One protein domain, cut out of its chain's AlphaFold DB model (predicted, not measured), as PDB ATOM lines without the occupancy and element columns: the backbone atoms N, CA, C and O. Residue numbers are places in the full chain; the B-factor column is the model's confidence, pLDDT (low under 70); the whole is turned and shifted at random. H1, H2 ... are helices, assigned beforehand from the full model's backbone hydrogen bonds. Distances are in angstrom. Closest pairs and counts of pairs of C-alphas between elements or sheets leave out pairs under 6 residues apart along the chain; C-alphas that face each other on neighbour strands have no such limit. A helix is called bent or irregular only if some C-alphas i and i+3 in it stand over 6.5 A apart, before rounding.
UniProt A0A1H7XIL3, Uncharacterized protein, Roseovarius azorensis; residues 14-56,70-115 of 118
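This is residues 14 to 56 and 70 to 115 of the 118 residues of an uncharacterized protein of Roseovarius azorensis (UniProt A0A1H7XIL3). What is the main picture? Four helices pack crosswise, with H3 in the middle touching the other three; H2 and the kinked H4 lie on opposite sides of H3, apart from each other. Residues 14 to 23 of H1 stick out as a free arm. What is it made of? The printed part has 89 residues, with helices H1, H2, H3 and H4 in that order and no named strand: the class is all helix. It is compact, with a radius of gyration of the C-alphas of 13.5 A and spans of 41 by 31 by 23 A.

How does H1, residues 14 to 35, stand to H2, residues 38 to 54? They only just touch, only at the corner, with 3 pairs of C-alphas within 8 A, the closest being Leu 33 and Phe 41 at 7.2 A. What touches H3, residues 70 to 87? H1 does at Arg 29 and Asp 71, closest C-alphas 6.2 A apart, at a steep tilt of 42 degrees, and H2 at Ala 44 and Ala 74, 5.0 A, at a steep 54 degrees. Where is H4, residues 93 to 109? It is about perpendicular to H3 at 84 degrees, closest C-alphas Val 76 and Val 96 at 6.2 A, and touches H1 at Leu 28 and Leu 105, 7.6 A. Are the helix backbones whole? Each O i to N i+4 pair is within hydrogen-bond range in H1, H2 and H3, and 10 of 13 in H4.

Where do the helices run? H1 starts at C-alpha 14 (270.167, 408.459, 398.509) and is 31.6 A long; H2 is 24.5 A, H3 25.6 A. Is H4 even? It is irregular, C-alphas 102 and 105 being 9.4 A apart, with a kink of 107 degrees near residue 103; its 15.7 A end at C-alpha 109 (296.337, 414.856, 381.336).

How large is it? The farthest C-alphas, Ala 15 and Gly 88, are 42.7 A apart. Is it cut? Residues 57 to 69 are not printed, and C-alphas 56 and 70 are 14.5 A apart; the links H1 to H2 and H3 to H4 are tight. Where is confidence low? Residues 14 to 15, 17 to 18 and 53 to 56 have pLDDT under 70.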
ATOM      1  N   ALA A  14     269.442 409.643 398.967       64.50
ATOM      2  CA  ALA A  14     270.167 408.459 398.509       64.50
ATOM      3  C   ALA A  14     270.059 408.236 396.985       64.50
ATOM      4  O   ALA A  14     271.054 407.919 396.330       64.50
ATOM      5  N   ALA A  15     268.880 408.453 396.391       67.75
ATOM      6  CA  ALA A  15     268.688 408.370 394.942       67.75
ATOM      7  C   ALA A  15     269.522 409.417 394.185       67.75
ATOM      8  O   ALA A  15     270.127 409.098 393.157       67.75
ATOM      9  N   SER A  16     269.625 410.631 394.745       70.69
ATOM     10  CA  SER A  16     270.402 411.739 394.171       70.69
ATOM     11  C   SER A  16     271.900 411.426 394.060       70.69
ATOM     12  O   SER A  16     272.571 411.910 393.149       70.69
ATOM     13  N   ILE A  17     272.435 410.596 394.964       69.94
ATOM     14  CA  ILE A  17     273.837 410.159 394.936       69.94
ATOM     15  C   ILE A  17     274.058 409.201 393.763       69.94
ATOM     16  O   ILE A  17     275.017 409.350 393.007       69.94
ATOM     17  N   GLY A  18     273.142 408.248 393.563       69.25
ATOM     18  CA  GLY A  18     273.199 407.318 392.434       69.25
ATOM     19  C   GLY A  18     273.099 408.022 391.076       69.25
ATOM     20  O   GLY A  18     273.818 407.668 390.143       69.25
ATOM     21  N   GLU A  19     272.250 409.046 390.973       74.50
ATOM     22  CA  GLU A  19     272.115 409.871 389.765       74.50
ATOM     23  C   GLU A  19     273.356 410.724 389.503       74.50
ATOM     24  O   GLU A  19     273.905 410.664 388.401       74.50
ATOM     25  N   ARG A  20     273.875 411.425 390.523       75.38
ATOM     26  CA  ARG A  20     275.133 412.183 390.415       75.38
ATOM     27  C   ARG A  20     276.294 411.296 389.984       75.38
ATOM     28  O   ARG A  20     277.047 411.660 389.084       75.38
ATOM     29  N   ARG A  21     276.396 410.093 390.549       74.56
ATOM     30  CA  ARG A  21     277.408 409.103 390.166       74.56
ATOM     31  C   ARG A  21     277.267 408.663 388.705       74.56
ATOM     32  O   ARG A  21     278.273 408.531 388.006       74.56
ATOM     33  N   MET A  22     276.043 408.434 388.224       76.94
ATOM     34  CA  MET A  22     275.804 408.085 386.816       76.94
ATOM     35  C   MET A  22     276.147 409.236 385.870       76.94
ATOM     36  O   MET A  22     276.782 408.994 384.845       76.94
ATOM     37  N   HIS A  23     275.781 410.470 386.218       80.88
ATOM     38  CA  HIS A  23     276.150 411.658 385.447       80.88
ATOM     39  C   HIS A  23     277.663 411.832 385.378       80.88
ATOM     40  O   HIS A  23     278.201 411.978 384.285       80.88
ATOM     41  N   TRP A  24     278.356 411.713 386.511       80.75
ATOM     42  CA  TRP A  24     279.813 411.784 386.544       80.75
ATOM     43  C   TRP A  24     280.469 410.685 385.701       80.75
ATOM     44  O   TRP A  24     281.388 410.966 384.944       80.75
ATOM     45  N   THR A  25     279.959 409.449 385.749       82.94
ATOM     46  CA  THR A  25     280.475 408.358 384.897       82.94
ATOM     47  C   THR A  25     280.340 408.698 383.412       82.94
ATOM     48  O   THR A  25     281.297 408.563 382.658       82.94
ATOM     49  N   ARG A  26     279.152 409.150 382.987       85.00
ATOM     50  CA  ARG A  26     278.900 409.515 381.586       85.00
ATOM     51  C   ARG A  26     279.783 410.674 381.142       85.00
ATOM     52  O   ARG A  26     280.316 410.641 380.037       85.00
ATOM     53  N   PHE A  27     279.941 411.671 382.008       88.44
ATOM     54  CA  PHE A  27     280.832 412.797 381.775       88.44
ATOM     55  C   PHE A  27     282.283 412.333 381.620       88.44
ATOM     56  O   PHE A  27     282.913 412.661 380.622       88.44
ATOM     57  N   LEU A  28     282.783 411.501 382.538       85.56
ATOM     58  CA  LEU A  28     284.151 410.990 382.484       85.56
ATOM     59  C   LEU A  28     284.399 410.153 381.226       85.56
ATOM     60  O   LEU A  28     285.425 410.336 380.587       85.56
ATOM     61  N   ARG A  29     283.456 409.287 380.831       90.19
ATOM     62  CA  ARG A  29     283.551 408.523 379.576       90.19
ATOM     63  C   ARG A  29     283.631 409.453 378.362       90.19
ATOM     64  O   ARG A  29     284.441 409.229 377.470       90.19
ATOM     65  N   LYS A  30     282.795 410.495 378.325       91.12
ATOM     66  CA  LYS A  30     282.799 411.484 377.238       91.12
ATOM     67  C   LYS A  30     284.135 412.229 377.167       91.12
ATOM     68  O   LYS A  30     284.698 412.343 376.086       91.12
ATOM     69  N   GLU A  31     284.643 412.697 378.304       90.38
ATOM     70  CA  GLU A  31     285.950 413.359 378.380       90.38
ATOM     71  C   GLU A  31     287.090 412.411 377.995       90.38
ATOM     72  O   GLU A  31     287.998 412.811 377.276       90.38
ATOM     73  N   ALA A  32     287.030 411.149 378.422       88.38
ATOM     74  CA  ALA A  32     288.012 410.131 378.070       88.38
ATOM     75  C   ALA A  32     288.061 409.894 376.560       88.38
ATOM     76  O   ALA A  32     289.134 409.952 375.977       88.38
ATOM     77  N   LEU A  33     286.911 409.724 375.905       90.31
ATOM     78  CA  LEU A  33     286.850 409.568 374.449       90.31
ATOM     79  C   LEU A  33     287.372 410.794 373.689       90.31
ATOM     80  O   LEU A  33     287.867 410.645 372.577       90.31
ATOM     81  N   TYR A  34     287.245 411.988 374.271       90.38
ATOM     82  CA  TYR A  34     287.731 413.228 373.671       90.38
ATOM     83  C   TYR A  34     289.236 413.448 373.877       90.38
ATOM     84  O   TYR A  34     289.898 414.001 373.001       90.38
ATOM     85  N   ARG A  35     289.774 413.060 375.040       88.06
ATOM     86  CA  ARG A  35     291.144 413.408 375.450       88.06
ATOM     87  C   ARG A  35     292.143 412.256 375.393       88.06
ATOM     88  O   ARG A  35     293.338 412.524 375.324       88.06
ATOM     89  N   LEU A  36     291.688 411.009 375.476       89.44
ATOM     90  CA  LEU A  36     292.542 409.822 375.423       89.44
ATOM     91  C   LEU A  36     292.543 409.224 374.010       89.44
ATOM     92  O   LEU A  36     291.547 409.358 373.291       89.44
ATOM     93  N   PRO A  37     293.606 408.494 373.623       90.25
ATOM     94  CA  PRO A  37     293.605 407.713 372.394       90.25
ATOM     95  C   PRO A  37     292.429 406.726 372.386       90.25
ATOM     96  O   PRO A  37     292.360 405.808 373.209       90.25
ATOM     97  N   SER A  38     291.486 406.910 371.456       89.25
ATOM     98  CA  SER A  38     290.213 406.178 371.479       89.25
ATOM     99  C   SER A  38     290.402 404.666 371.343       89.25
ATOM    100  O   SER A  38     289.693 403.908 371.998       89.25
ATOM    101  N   ALA A  39     291.376 404.223 370.541       88.31
ATOM    102  CA  ALA A  39     291.681 402.804 370.371       88.31
ATOM    103  C   ALA A  39     292.125 402.147 371.688       88.31
ATOM    104  O   ALA A  39     291.647 401.069 372.030       88.31
ATOM    105  N   GLU A  40     292.986 402.819 372.458       86.69
ATOM    106  CA  GLU A  40     293.458 402.296 373.742       86.69
ATOM    107  C   GLU A  40     292.348 402.271 374.787       86.69
ATOM    108  O   GLU A  40     292.192 401.288 375.510       86.69
ATOM    109  N   PHE A  41     291.540 403.332 374.830       88.62
ATOM    110  CA  PHE A  41     290.409 403.414 375.743       88.62
ATOM    111  C   PHE A  41     289.366 402.320 375.468       88.62
ATOM    112  O   PHE A  41     288.947 401.626 376.395       88.62
ATOM    113  N   LEU A  42     288.977 402.122 374.204       89.44
ATOM    114  CA  LEU A  42     288.003 401.094 373.827       89.44
ATOM    115  C   LEU A  42     288.543 399.676 374.069       89.44
ATOM    116  O   LEU A  42     287.807 398.831 374.575       89.44
ATOM    117  N   ALA A  43     289.824 399.427 373.780       87.00
ATOM    118  CA  ALA A  43     290.462 398.141 374.066       87.00
ATOM    119  C   ALA A  43     290.471 397.829 375.573       87.00
ATOM    120  O   ALA A  43     290.171 396.702 375.980       87.00
ATOM    121  N   ALA A  44     290.755 398.830 376.414       84.88
ATOM    122  CA  ALA A  44     290.696 398.686 377.866       84.88
ATOM    123  C   ALA A  44     289.262 398.401 378.354       84.88
ATOM    124  O   ALA A  44     289.050 397.479 379.148       84.88
ATOM    125  N   GLU A  45     288.254 399.121 377.841       86.12
ATOM    126  CA  GLU A  45     286.843 398.845 378.153       86.12
ATOM    127  C   GLU A  45     286.442 397.405 377.790       86.12
ATOM    128  O   GLU A  45     285.810 396.712 378.596       86.12
ATOM    129  N   GLU A  46     286.820 396.930 376.603       84.62
ATOM    130  CA  GLU A  46     286.491 395.583 376.129       84.62
ATOM    131  C   GLU A  46     287.174 394.484 376.958       84.62
ATOM    132  O   GLU A  46     286.530 393.497 377.346       84.62
ATOM    133  N   GLY A  47     288.453 394.668 377.299       79.06
ATOM    134  CA  GLY A  47     289.199 393.751 378.162       79.06
ATOM    135  C   GLY A  47     288.553 393.606 379.542       79.06
ATOM    136  O   GLY A  47     288.323 392.493 380.029       79.06
ATOM    137  N   LEU A  48     288.157 394.727 380.146       81.75
ATOM    138  CA  LEU A  48     287.487 394.764 381.445       81.75
ATOM    139  C   LEU A  48     286.072 394.175 381.404       81.75
ATOM    140  O   LEU A  48     285.668 393.466 382.335       81.75
ATOM    141  N   ALA A  49     285.317 394.413 380.329       79.56
ATOM    142  CA  ALA A  49     284.012 393.793 380.124       79.56
ATOM    143  C   ALA A  49     284.130 392.263 380.029       79.56
ATOM    144  O   ALA A  49     283.348 391.528 380.639       79.56
ATOM    145  N   SER A  50     285.143 391.768 379.320       73.75
ATOM    146  CA  SER A  50     285.436 390.338 379.195       73.75
ATOM    147  C   SER A  50     285.878 389.713 380.525       73.75
ATOM    148  O   SER A  50     285.324 388.686 380.925       73.75
ATOM    149  N   ALA A  51     286.757 390.376 381.283       70.94
ATOM    150  CA  ALA A  51     287.175 389.936 382.620       70.94
ATOM    151  C   ALA A  51     286.031 389.952 383.655       70.94
ATOM    152  O   ALA A  51     285.977 389.126 384.567       70.94
ATOM    153  N   THR A  52     285.086 390.885 383.526       71.75
ATOM    154  CA  THR A  52     283.906 390.941 384.403       71.75
ATOM    155  C   THR A  52     282.945 389.791 384.103       71.75
ATOM    156  O   THR A  52     282.410 389.181 385.030       71.75
ATOM    157  N   ARG A  53     282.755 389.450 382.819       69.81
ATOM    158  CA  ARG A  53     281.930 388.307 382.397       69.81
ATOM    159  C   ARG A  53     282.486 386.974 382.904       69.81
ATOM    160  O   ARG A  53     281.694 386.130 383.317       69.81
ATOM    161  N   SER A  54     283.809 386.804 382.936       65.81
ATOM    162  CA  SER A  54     284.446 385.571 383.423       65.81
ATOM    163  C   SER A  54     284.427 385.421 384.951       65.81
ATOM    164  O   SER A  54     284.431 384.302 385.453       65.81
ATOM    165  N   ARG A  55     284.336 386.520 385.715       62.88
ATOM    166  CA  ARG A  55     284.310 386.519 387.196       62.88
ATOM    167  C   ARG A  55     282.913 386.413 387.822       62.88
ATOM    168  O   ARG A  55     282.747 386.679 389.017       62.88
ATOM    169  N   ARG A  56     281.892 386.059 387.037       55.25
ATOM    170  CA  ARG A  56     280.490 386.008 387.480       55.25
ATOM    171  C   ARG A  56     280.327 384.970 388.606       55.25
ATOM    172  O   ARG A  56     280.269 383.779 388.338       55.25
ATOM    173  N   ILE A  70     283.185 399.892 384.483       82.38
ATOM    174  CA  ILE A  70     284.184 399.437 383.503       82.38
ATOM    175  C   ILE A  70     284.908 400.629 382.866       82.38
ATOM    176  O   ILE A  70     286.126 400.705 382.942       82.38
ATOM    177  N   ASP A  71     284.151 401.613 382.390       82.31
ATOM    178  CA  ASP A  71     284.661 402.831 381.757       82.31
ATOM    179  C   ASP A  71     285.636 403.607 382.668       82.31
ATOM    180  O   ASP A  71     286.634 404.151 382.215       82.31
ATOM    181  N   GLN A  72     285.376 403.643 383.980       87.56
ATOM    182  CA  GLN A  72     286.230 404.338 384.954       87.56
ATOM    183  C   GLN A  72     287.536 403.581 385.186       87.56
ATOM    184  O   GLN A  72     288.590 404.194 385.322       87.56
ATOM    185  N   ILE A  73     287.461 402.250 385.233       88.75
ATOM    186  CA  ILE A  73     288.643 401.399 385.368       88.75
ATOM    187  C   ILE A  73     289.488 401.493 384.091       88.75
ATOM    188  O   ILE A  73     290.705 401.595 384.197       88.75
ATOM    189  N   ALA A  74     288.861 401.566 382.913       88.69
ATOM    190  CA  ALA A  74     289.554 401.763 381.642       88.69
ATOM    191  C   ALA A  74     290.346 403.081 381.622       88.69
ATOM    192  O   ALA A  74     291.516 403.079 381.258       88.69
ATOM    193  N   VAL A  75     289.759 404.194 382.091       92.69
ATOM    194  CA  VAL A  75     290.493 405.471 382.234       92.69
ATOM    195  C   VAL A  75     291.716 405.312 383.138       92.69
ATOM    196  O   VAL A  75     292.794 405.787 382.794       92.69
ATOM    197  N   VAL A  76     291.565 404.635 384.281       93.75
ATOM    198  CA  VAL A  76     292.680 404.393 385.209       93.75
ATOM    199  C   VAL A  76     293.782 403.562 384.545       93.75
ATOM    200  O   VAL A  76     294.949 403.919 384.665       93.75
ATOM    201  N   GLU A  77     293.435 402.494 383.824       93.44
ATOM    202  CA  GLU A  77     294.416 401.635 383.145       93.44
ATOM    203  C   GLU A  77     295.159 402.371 382.022       93.44
ATOM    204  O   GLU A  77     296.379 402.244 381.919       93.44
ATOM    205  N   VAL A  78     294.464 403.199 381.234       94.19
ATOM    206  CA  VAL A  78     295.108 404.028 380.200       94.19
ATOM    207  C   VAL A  78     296.070 405.035 380.831       94.19
ATOM    208  O   VAL A  78     297.201 405.167 380.375       94.19
ATOM    209  N   LEU A  79     295.681 405.705 381.919       94.00
ATOM    210  CA  LEU A  79     296.566 406.644 382.616       94.00
ATOM    211  C   LEU A  79     297.786 405.954 383.244       94.00
ATOM    212  O   LEU A  79     298.885 406.495 383.170       94.00
ATOM    213  N   GLN A  80     297.624 404.757 383.818       94.75
ATOM    214  CA  GLN A  80     298.763 403.961 384.295       94.75
ATOM    215  C   GLN A  80     299.732 403.636 383.153       94.75
ATOM    216  O   GLN A  80     300.946 403.713 383.334       94.75
ATOM    217  N   LYS A  81     299.200 403.282 381.978       93.31
ATOM    218  CA  LYS A  81     300.006 402.971 380.797       93.31
ATOM    219  C   LYS A  81     300.760 404.200 380.287       93.31
ATOM    220  O   LYS A  81     301.958 404.092 380.050       93.31
ATOM    221  N   LEU A  82     300.094 405.352 380.183       92.81
ATOM    222  CA  LEU A  82     300.724 406.619 379.792       92.81
ATOM    223  C   LEU A  82     301.834 407.015 380.773       92.81
ATOM    224  O   LEU A  82     302.941 407.334 380.350       92.81
ATOM    225  N   HIS A  83     301.584 406.877 382.077       94.56
ATOM    226  CA  HIS A  83     302.605 407.093 383.101       94.56
ATOM    227  C   HIS A  83     303.816 406.189 382.919       94.56
ATOM    228  O   HIS A  83     304.952 406.665 382.930       94.56
ATOM    229  N   LEU A  84     303.593 404.889 382.727       92.19
ATOM    230  CA  LEU A  84     304.675 403.938 382.503       92.19
ATOM    231  C   LEU A  84     305.471 404.270 381.235       92.19
ATOM    232  O   LEU A  84     306.695 404.216 381.259       92.19
ATOM    233  N   GLN A  85     304.794 404.644 380.150       92.00
ATOM    234  CA  GLN A  85     305.434 405.018 378.888       92.00
ATOM    235  C   GLN A  85     306.282 406.287 379.018       92.00
ATOM    236  O   GLN A  85     307.412 406.312 378.538       92.00
ATOM    237  N   ASN A  86     305.764 407.316 379.689       92.50
ATOM    238  CA  ASN A  86     306.413 408.625 379.753       92.50
ATOM    239  C   ASN A  86     307.506 408.698 380.825       92.50
ATOM    240  O   ASN A  86     308.466 409.450 380.680       92.50
ATOM    241  N   THR A  87     307.374 407.935 381.915       92.12
ATOM    242  CA  THR A  87     308.295 408.012 383.065       92.12
ATOM    243  C   THR A  87     309.164 406.768 383.249       92.12
ATOM    244  O   THR A  87     310.128 406.807 384.015       92.12
ATOM    245  N   GLY A  88     308.814 405.648 382.608       92.12
ATOM    246  CA  GLY A  88     309.435 404.341 382.839       92.12
ATOM    247  C   GLY A  88     309.098 403.712 384.196       92.12
ATOM    248  O   GLY A  88     309.686 402.692 384.550       92.12
ATOM    249  N   LYS A  89     308.186 404.307 384.978       90.56
ATOM    250  CA  LYS A  89     307.823 403.848 386.326       90.56
ATOM    251  C   LYS A  89     306.372 403.398 386.385       90.56
ATOM    252  O   LYS A  89     305.479 404.051 385.842       90.56
ATOM    253  N   GLU A  90     306.132 402.309 387.104       90.19
ATOM    254  CA  GLU A  90     304.779 401.894 387.455       90.19
ATOM    255  C   GLU A  90     304.181 402.843 388.503       90.19
ATOM    256  O   GLU A  90     304.870 403.314 389.405       90.19
ATOM    257  N   ILE A  91     302.879 403.095 388.386       91.94
ATOM    258  CA  ILE A  91     302.075 403.829 389.366       91.94
ATOM    259  C   ILE A  91     300.883 402.959 389.750       91.94
ATOM    260  O   ILE A  91     300.335 402.253 388.900       91.94
ATOM    261  N   SER A  92     300.460 402.970 391.012       91.38
ATOM    262  CA  SER A  92     299.341 402.135 391.447       91.38
ATOM    263  C   SER A  92     297.987 402.680 390.972       91.38
ATOM    264  O   SER A  92     297.778 403.881 390.791       91.38
ATOM    265  N   ARG A  93     296.998 401.787 390.838       87.81
ATOM    266  CA  ARG A  93     295.610 402.168 390.504       87.81
ATOM    267  C   ARG A  93     295.006 403.124 391.526       87.81
ATOM    268  O   ARG A  93     294.195 403.970 391.161       87.81
ATOM    269  N   ALA A  94     295.371 402.959 392.797       86.31
ATOM    270  CA  ALA A  94     294.882 403.798 393.880       86.31
ATOM    271  C   ALA A  94     295.402 405.234 393.746       86.31
ATOM    272  O   ALA A  94     294.622 406.169 393.898       86.31
ATOM    273  N   GLU A  95     296.676 405.410 393.391       89.25
ATOM    274  CA  GLU A  95     297.282 406.729 393.177       89.25
ATOM    275  C   GLU A  95     296.679 407.442 391.965       89.25
ATOM    276  O   GLU A  95     296.285 408.602 392.067       89.25
ATOM    277  N   VAL A  96     296.507 406.735 390.843       91.62
ATOM    278  CA  VAL A  96     295.853 407.299 389.650       91.62
ATOM    279  C   VAL A  96     294.405 407.688 389.946       91.62
ATOM    280  O   VAL A  96     293.950 408.763 389.553       91.62
ATOM    281  N   LEU A  97     293.670 406.843 390.674       90.12
ATOM    282  CA  LEU A  97     292.305 407.153 391.083       90.12
ATOM    283  C   LEU A  97     292.257 408.362 392.026       90.12
ATOM    284  O   LEU A  97     291.396 409.222 391.855       90.12
ATOM    285  N   ALA A  98     293.176 408.452 392.988       87.44
ATOM    286  CA  ALA A  98     293.271 409.591 393.894       87.44
ATOM    287  C   ALA A  98     293.552 410.890 393.124       87.44
ATOM    288  O   ALA A  98     292.869 411.889 393.350       87.44
ATOM    289  N   ALA A  99     294.469 410.864 392.154       88.19
ATOM    290  CA  ALA A  99     294.753 412.000 391.281       88.19
ATOM    291  C   ALA A  99     293.521 412.417 390.459       88.19
ATOM    292  O   ALA A  99     293.181 413.600 390.398       88.19
ATOM    293  N   LEU A 100     292.793 411.449 389.890       89.62
ATOM    294  CA  LEU A 100     291.540 411.700 389.171       89.62
ATOM    295  C   LEU A 100     290.458 412.315 390.059       89.62
ATOM    296  O   LEU A 100     289.736 413.202 389.609       89.62
ATOM    297  N   MET A 101     290.327 411.846 391.299       85.44
ATOM    298  CA  MET A 101     289.352 412.380 392.250       85.44
ATOM    299  C   MET A 101     289.724 413.782 392.735       85.44
ATOM    300  O   MET A 101     288.830 414.594 392.951       85.44
ATOM    301  N   ALA A 102     291.019 414.066 392.892       86.50
ATOM    302  CA  ALA A 102     291.510 415.347 393.390       86.50
ATOM    303  C   ALA A 102     291.503 416.449 392.319       86.50
ATOM    304  O   ALA A 102     291.071 417.565 392.594       86.50
ATOM    305  N   ALA A 103     291.979 416.148 391.108       87.56
ATOM    306  CA  ALA A 103     292.242 417.154 390.075       87.56
ATOM    307  C   ALA A 103     291.327 417.038 388.843       87.56
ATOM    308  O   ALA A 103     291.176 417.993 388.080       87.56
ATOM    309  N   GLY A 104     290.691 415.882 388.638       88.94
ATOM    310  CA  GLY A 104     289.915 415.596 387.435       88.94
ATOM    311  C   GLY A 104     290.782 415.263 386.214       88.94
ATOM    312  O   GLY A 104     291.958 415.611 386.126       88.94
ATOM    313  N   LEU A 105     290.179 414.583 385.234       90.75
ATOM    314  CA  LEU A 105     290.893 414.026 384.078       90.75
ATOM    315  C   LEU A 105     291.649 415.083 383.262       90.75
ATOM    316  O   LEU A 105     292.771 414.843 382.829       90.75
ATOM    317  N   GLY A 106     291.051 416.258 383.062       88.69
ATOM    318  CA  GLY A 106     291.662 417.301 382.246       88.69
ATOM    319  C   GLY A 106     292.961 417.860 382.825       88.69
ATOM    320  O   GLY A 106     293.904 418.075 382.073       88.69
ATOM    321  N   ALA A 107     293.015 418.055 384.144       90.69
ATOM    322  CA  ALA A 107     294.215 418.528 384.825       90.69
ATOM    323  C   ALA A 107     295.275 417.426 384.933       90.69
ATOM    324  O   ALA A 107     296.458 417.708 384.781       90.69
ATOM    325  N   VAL A 108     294.856 416.170 385.138       92.94
ATOM    326  CA  VAL A 108     295.768 415.015 385.145       92.94
ATOM    327  C   VAL A 108     296.486 414.886 383.800       92.94
ATOM    328  O   VAL A 108     297.706 414.802 383.781       92.94
ATOM    329  N   LEU A 109     295.758 414.960 382.683       93.06
ATOM    330  CA  LEU A 109     296.337 414.856 381.336       93.06
ATOM    331  C   LEU A 109     297.208 416.045 380.920       93.06
ATOM    332  O   LEU A 109     297.965 415.930 379.961       93.06
ATOM    333  N   ALA A 110     297.100 417.180 381.610       90.69
ATOM    334  CA  ALA A 110     297.973 418.327 381.382       90.69
ATOM    335  C   ALA A 110     299.371 418.140 381.998       90.69
ATOM    336  O   ALA A 110     300.255 418.949 381.738       90.69
ATOM    337  N   ARG A 111     299.572 417.107 382.829       90.75
ATOM    338  CA  ARG A 111     300.885 416.757 383.381       90.75
ATOM    339  C   ARG A 111     301.622 415.870 382.385       90.75
ATOM    340  O   ARG A 111     301.042 414.911 381.878       90.75
ATOM    341  N   ASP A 112     302.905 416.140 382.173       90.31
ATOM    342  CA  ASP A 112     303.732 415.427 381.186       90.31
ATOM    343  C   ASP A 112     303.723 413.907 381.403       90.31
ATOM    344  O   ASP A 112     303.569 413.132 380.459       90.31
ATOM    345  N   GLU A 113     303.764 413.487 382.668       91.19
ATOM    346  CA  GLU A 113     303.681 412.092 383.111       91.19
ATOM    347  C   GLU A 113     302.414 411.363 382.630       91.19
ATOM    348  O   GLU A 113     302.461 410.160 382.439       91.19
ATOM    349  N   PHE A 114     301.307 412.052 382.344       91.19
ATOM    350  CA  PHE A 114     300.074 411.431 381.836       91.19
ATOM    351  C   PHE A 114     299.700 411.894 380.426       91.19
ATOM    352  O   PHE A 114     298.619 411.561 379.940       91.19
ATOM    353  N   SER A 115     300.551 412.678 379.768       89.12
ATOM    354  CA  SER A 115     300.253 413.210 378.444       89.12
ATOM    355  C   SER A 115     300.215 412.091 377.395       89.12
ATOM    356  O   SER A 115     301.113 411.254 377.307       89.12
TER     357      SER A 115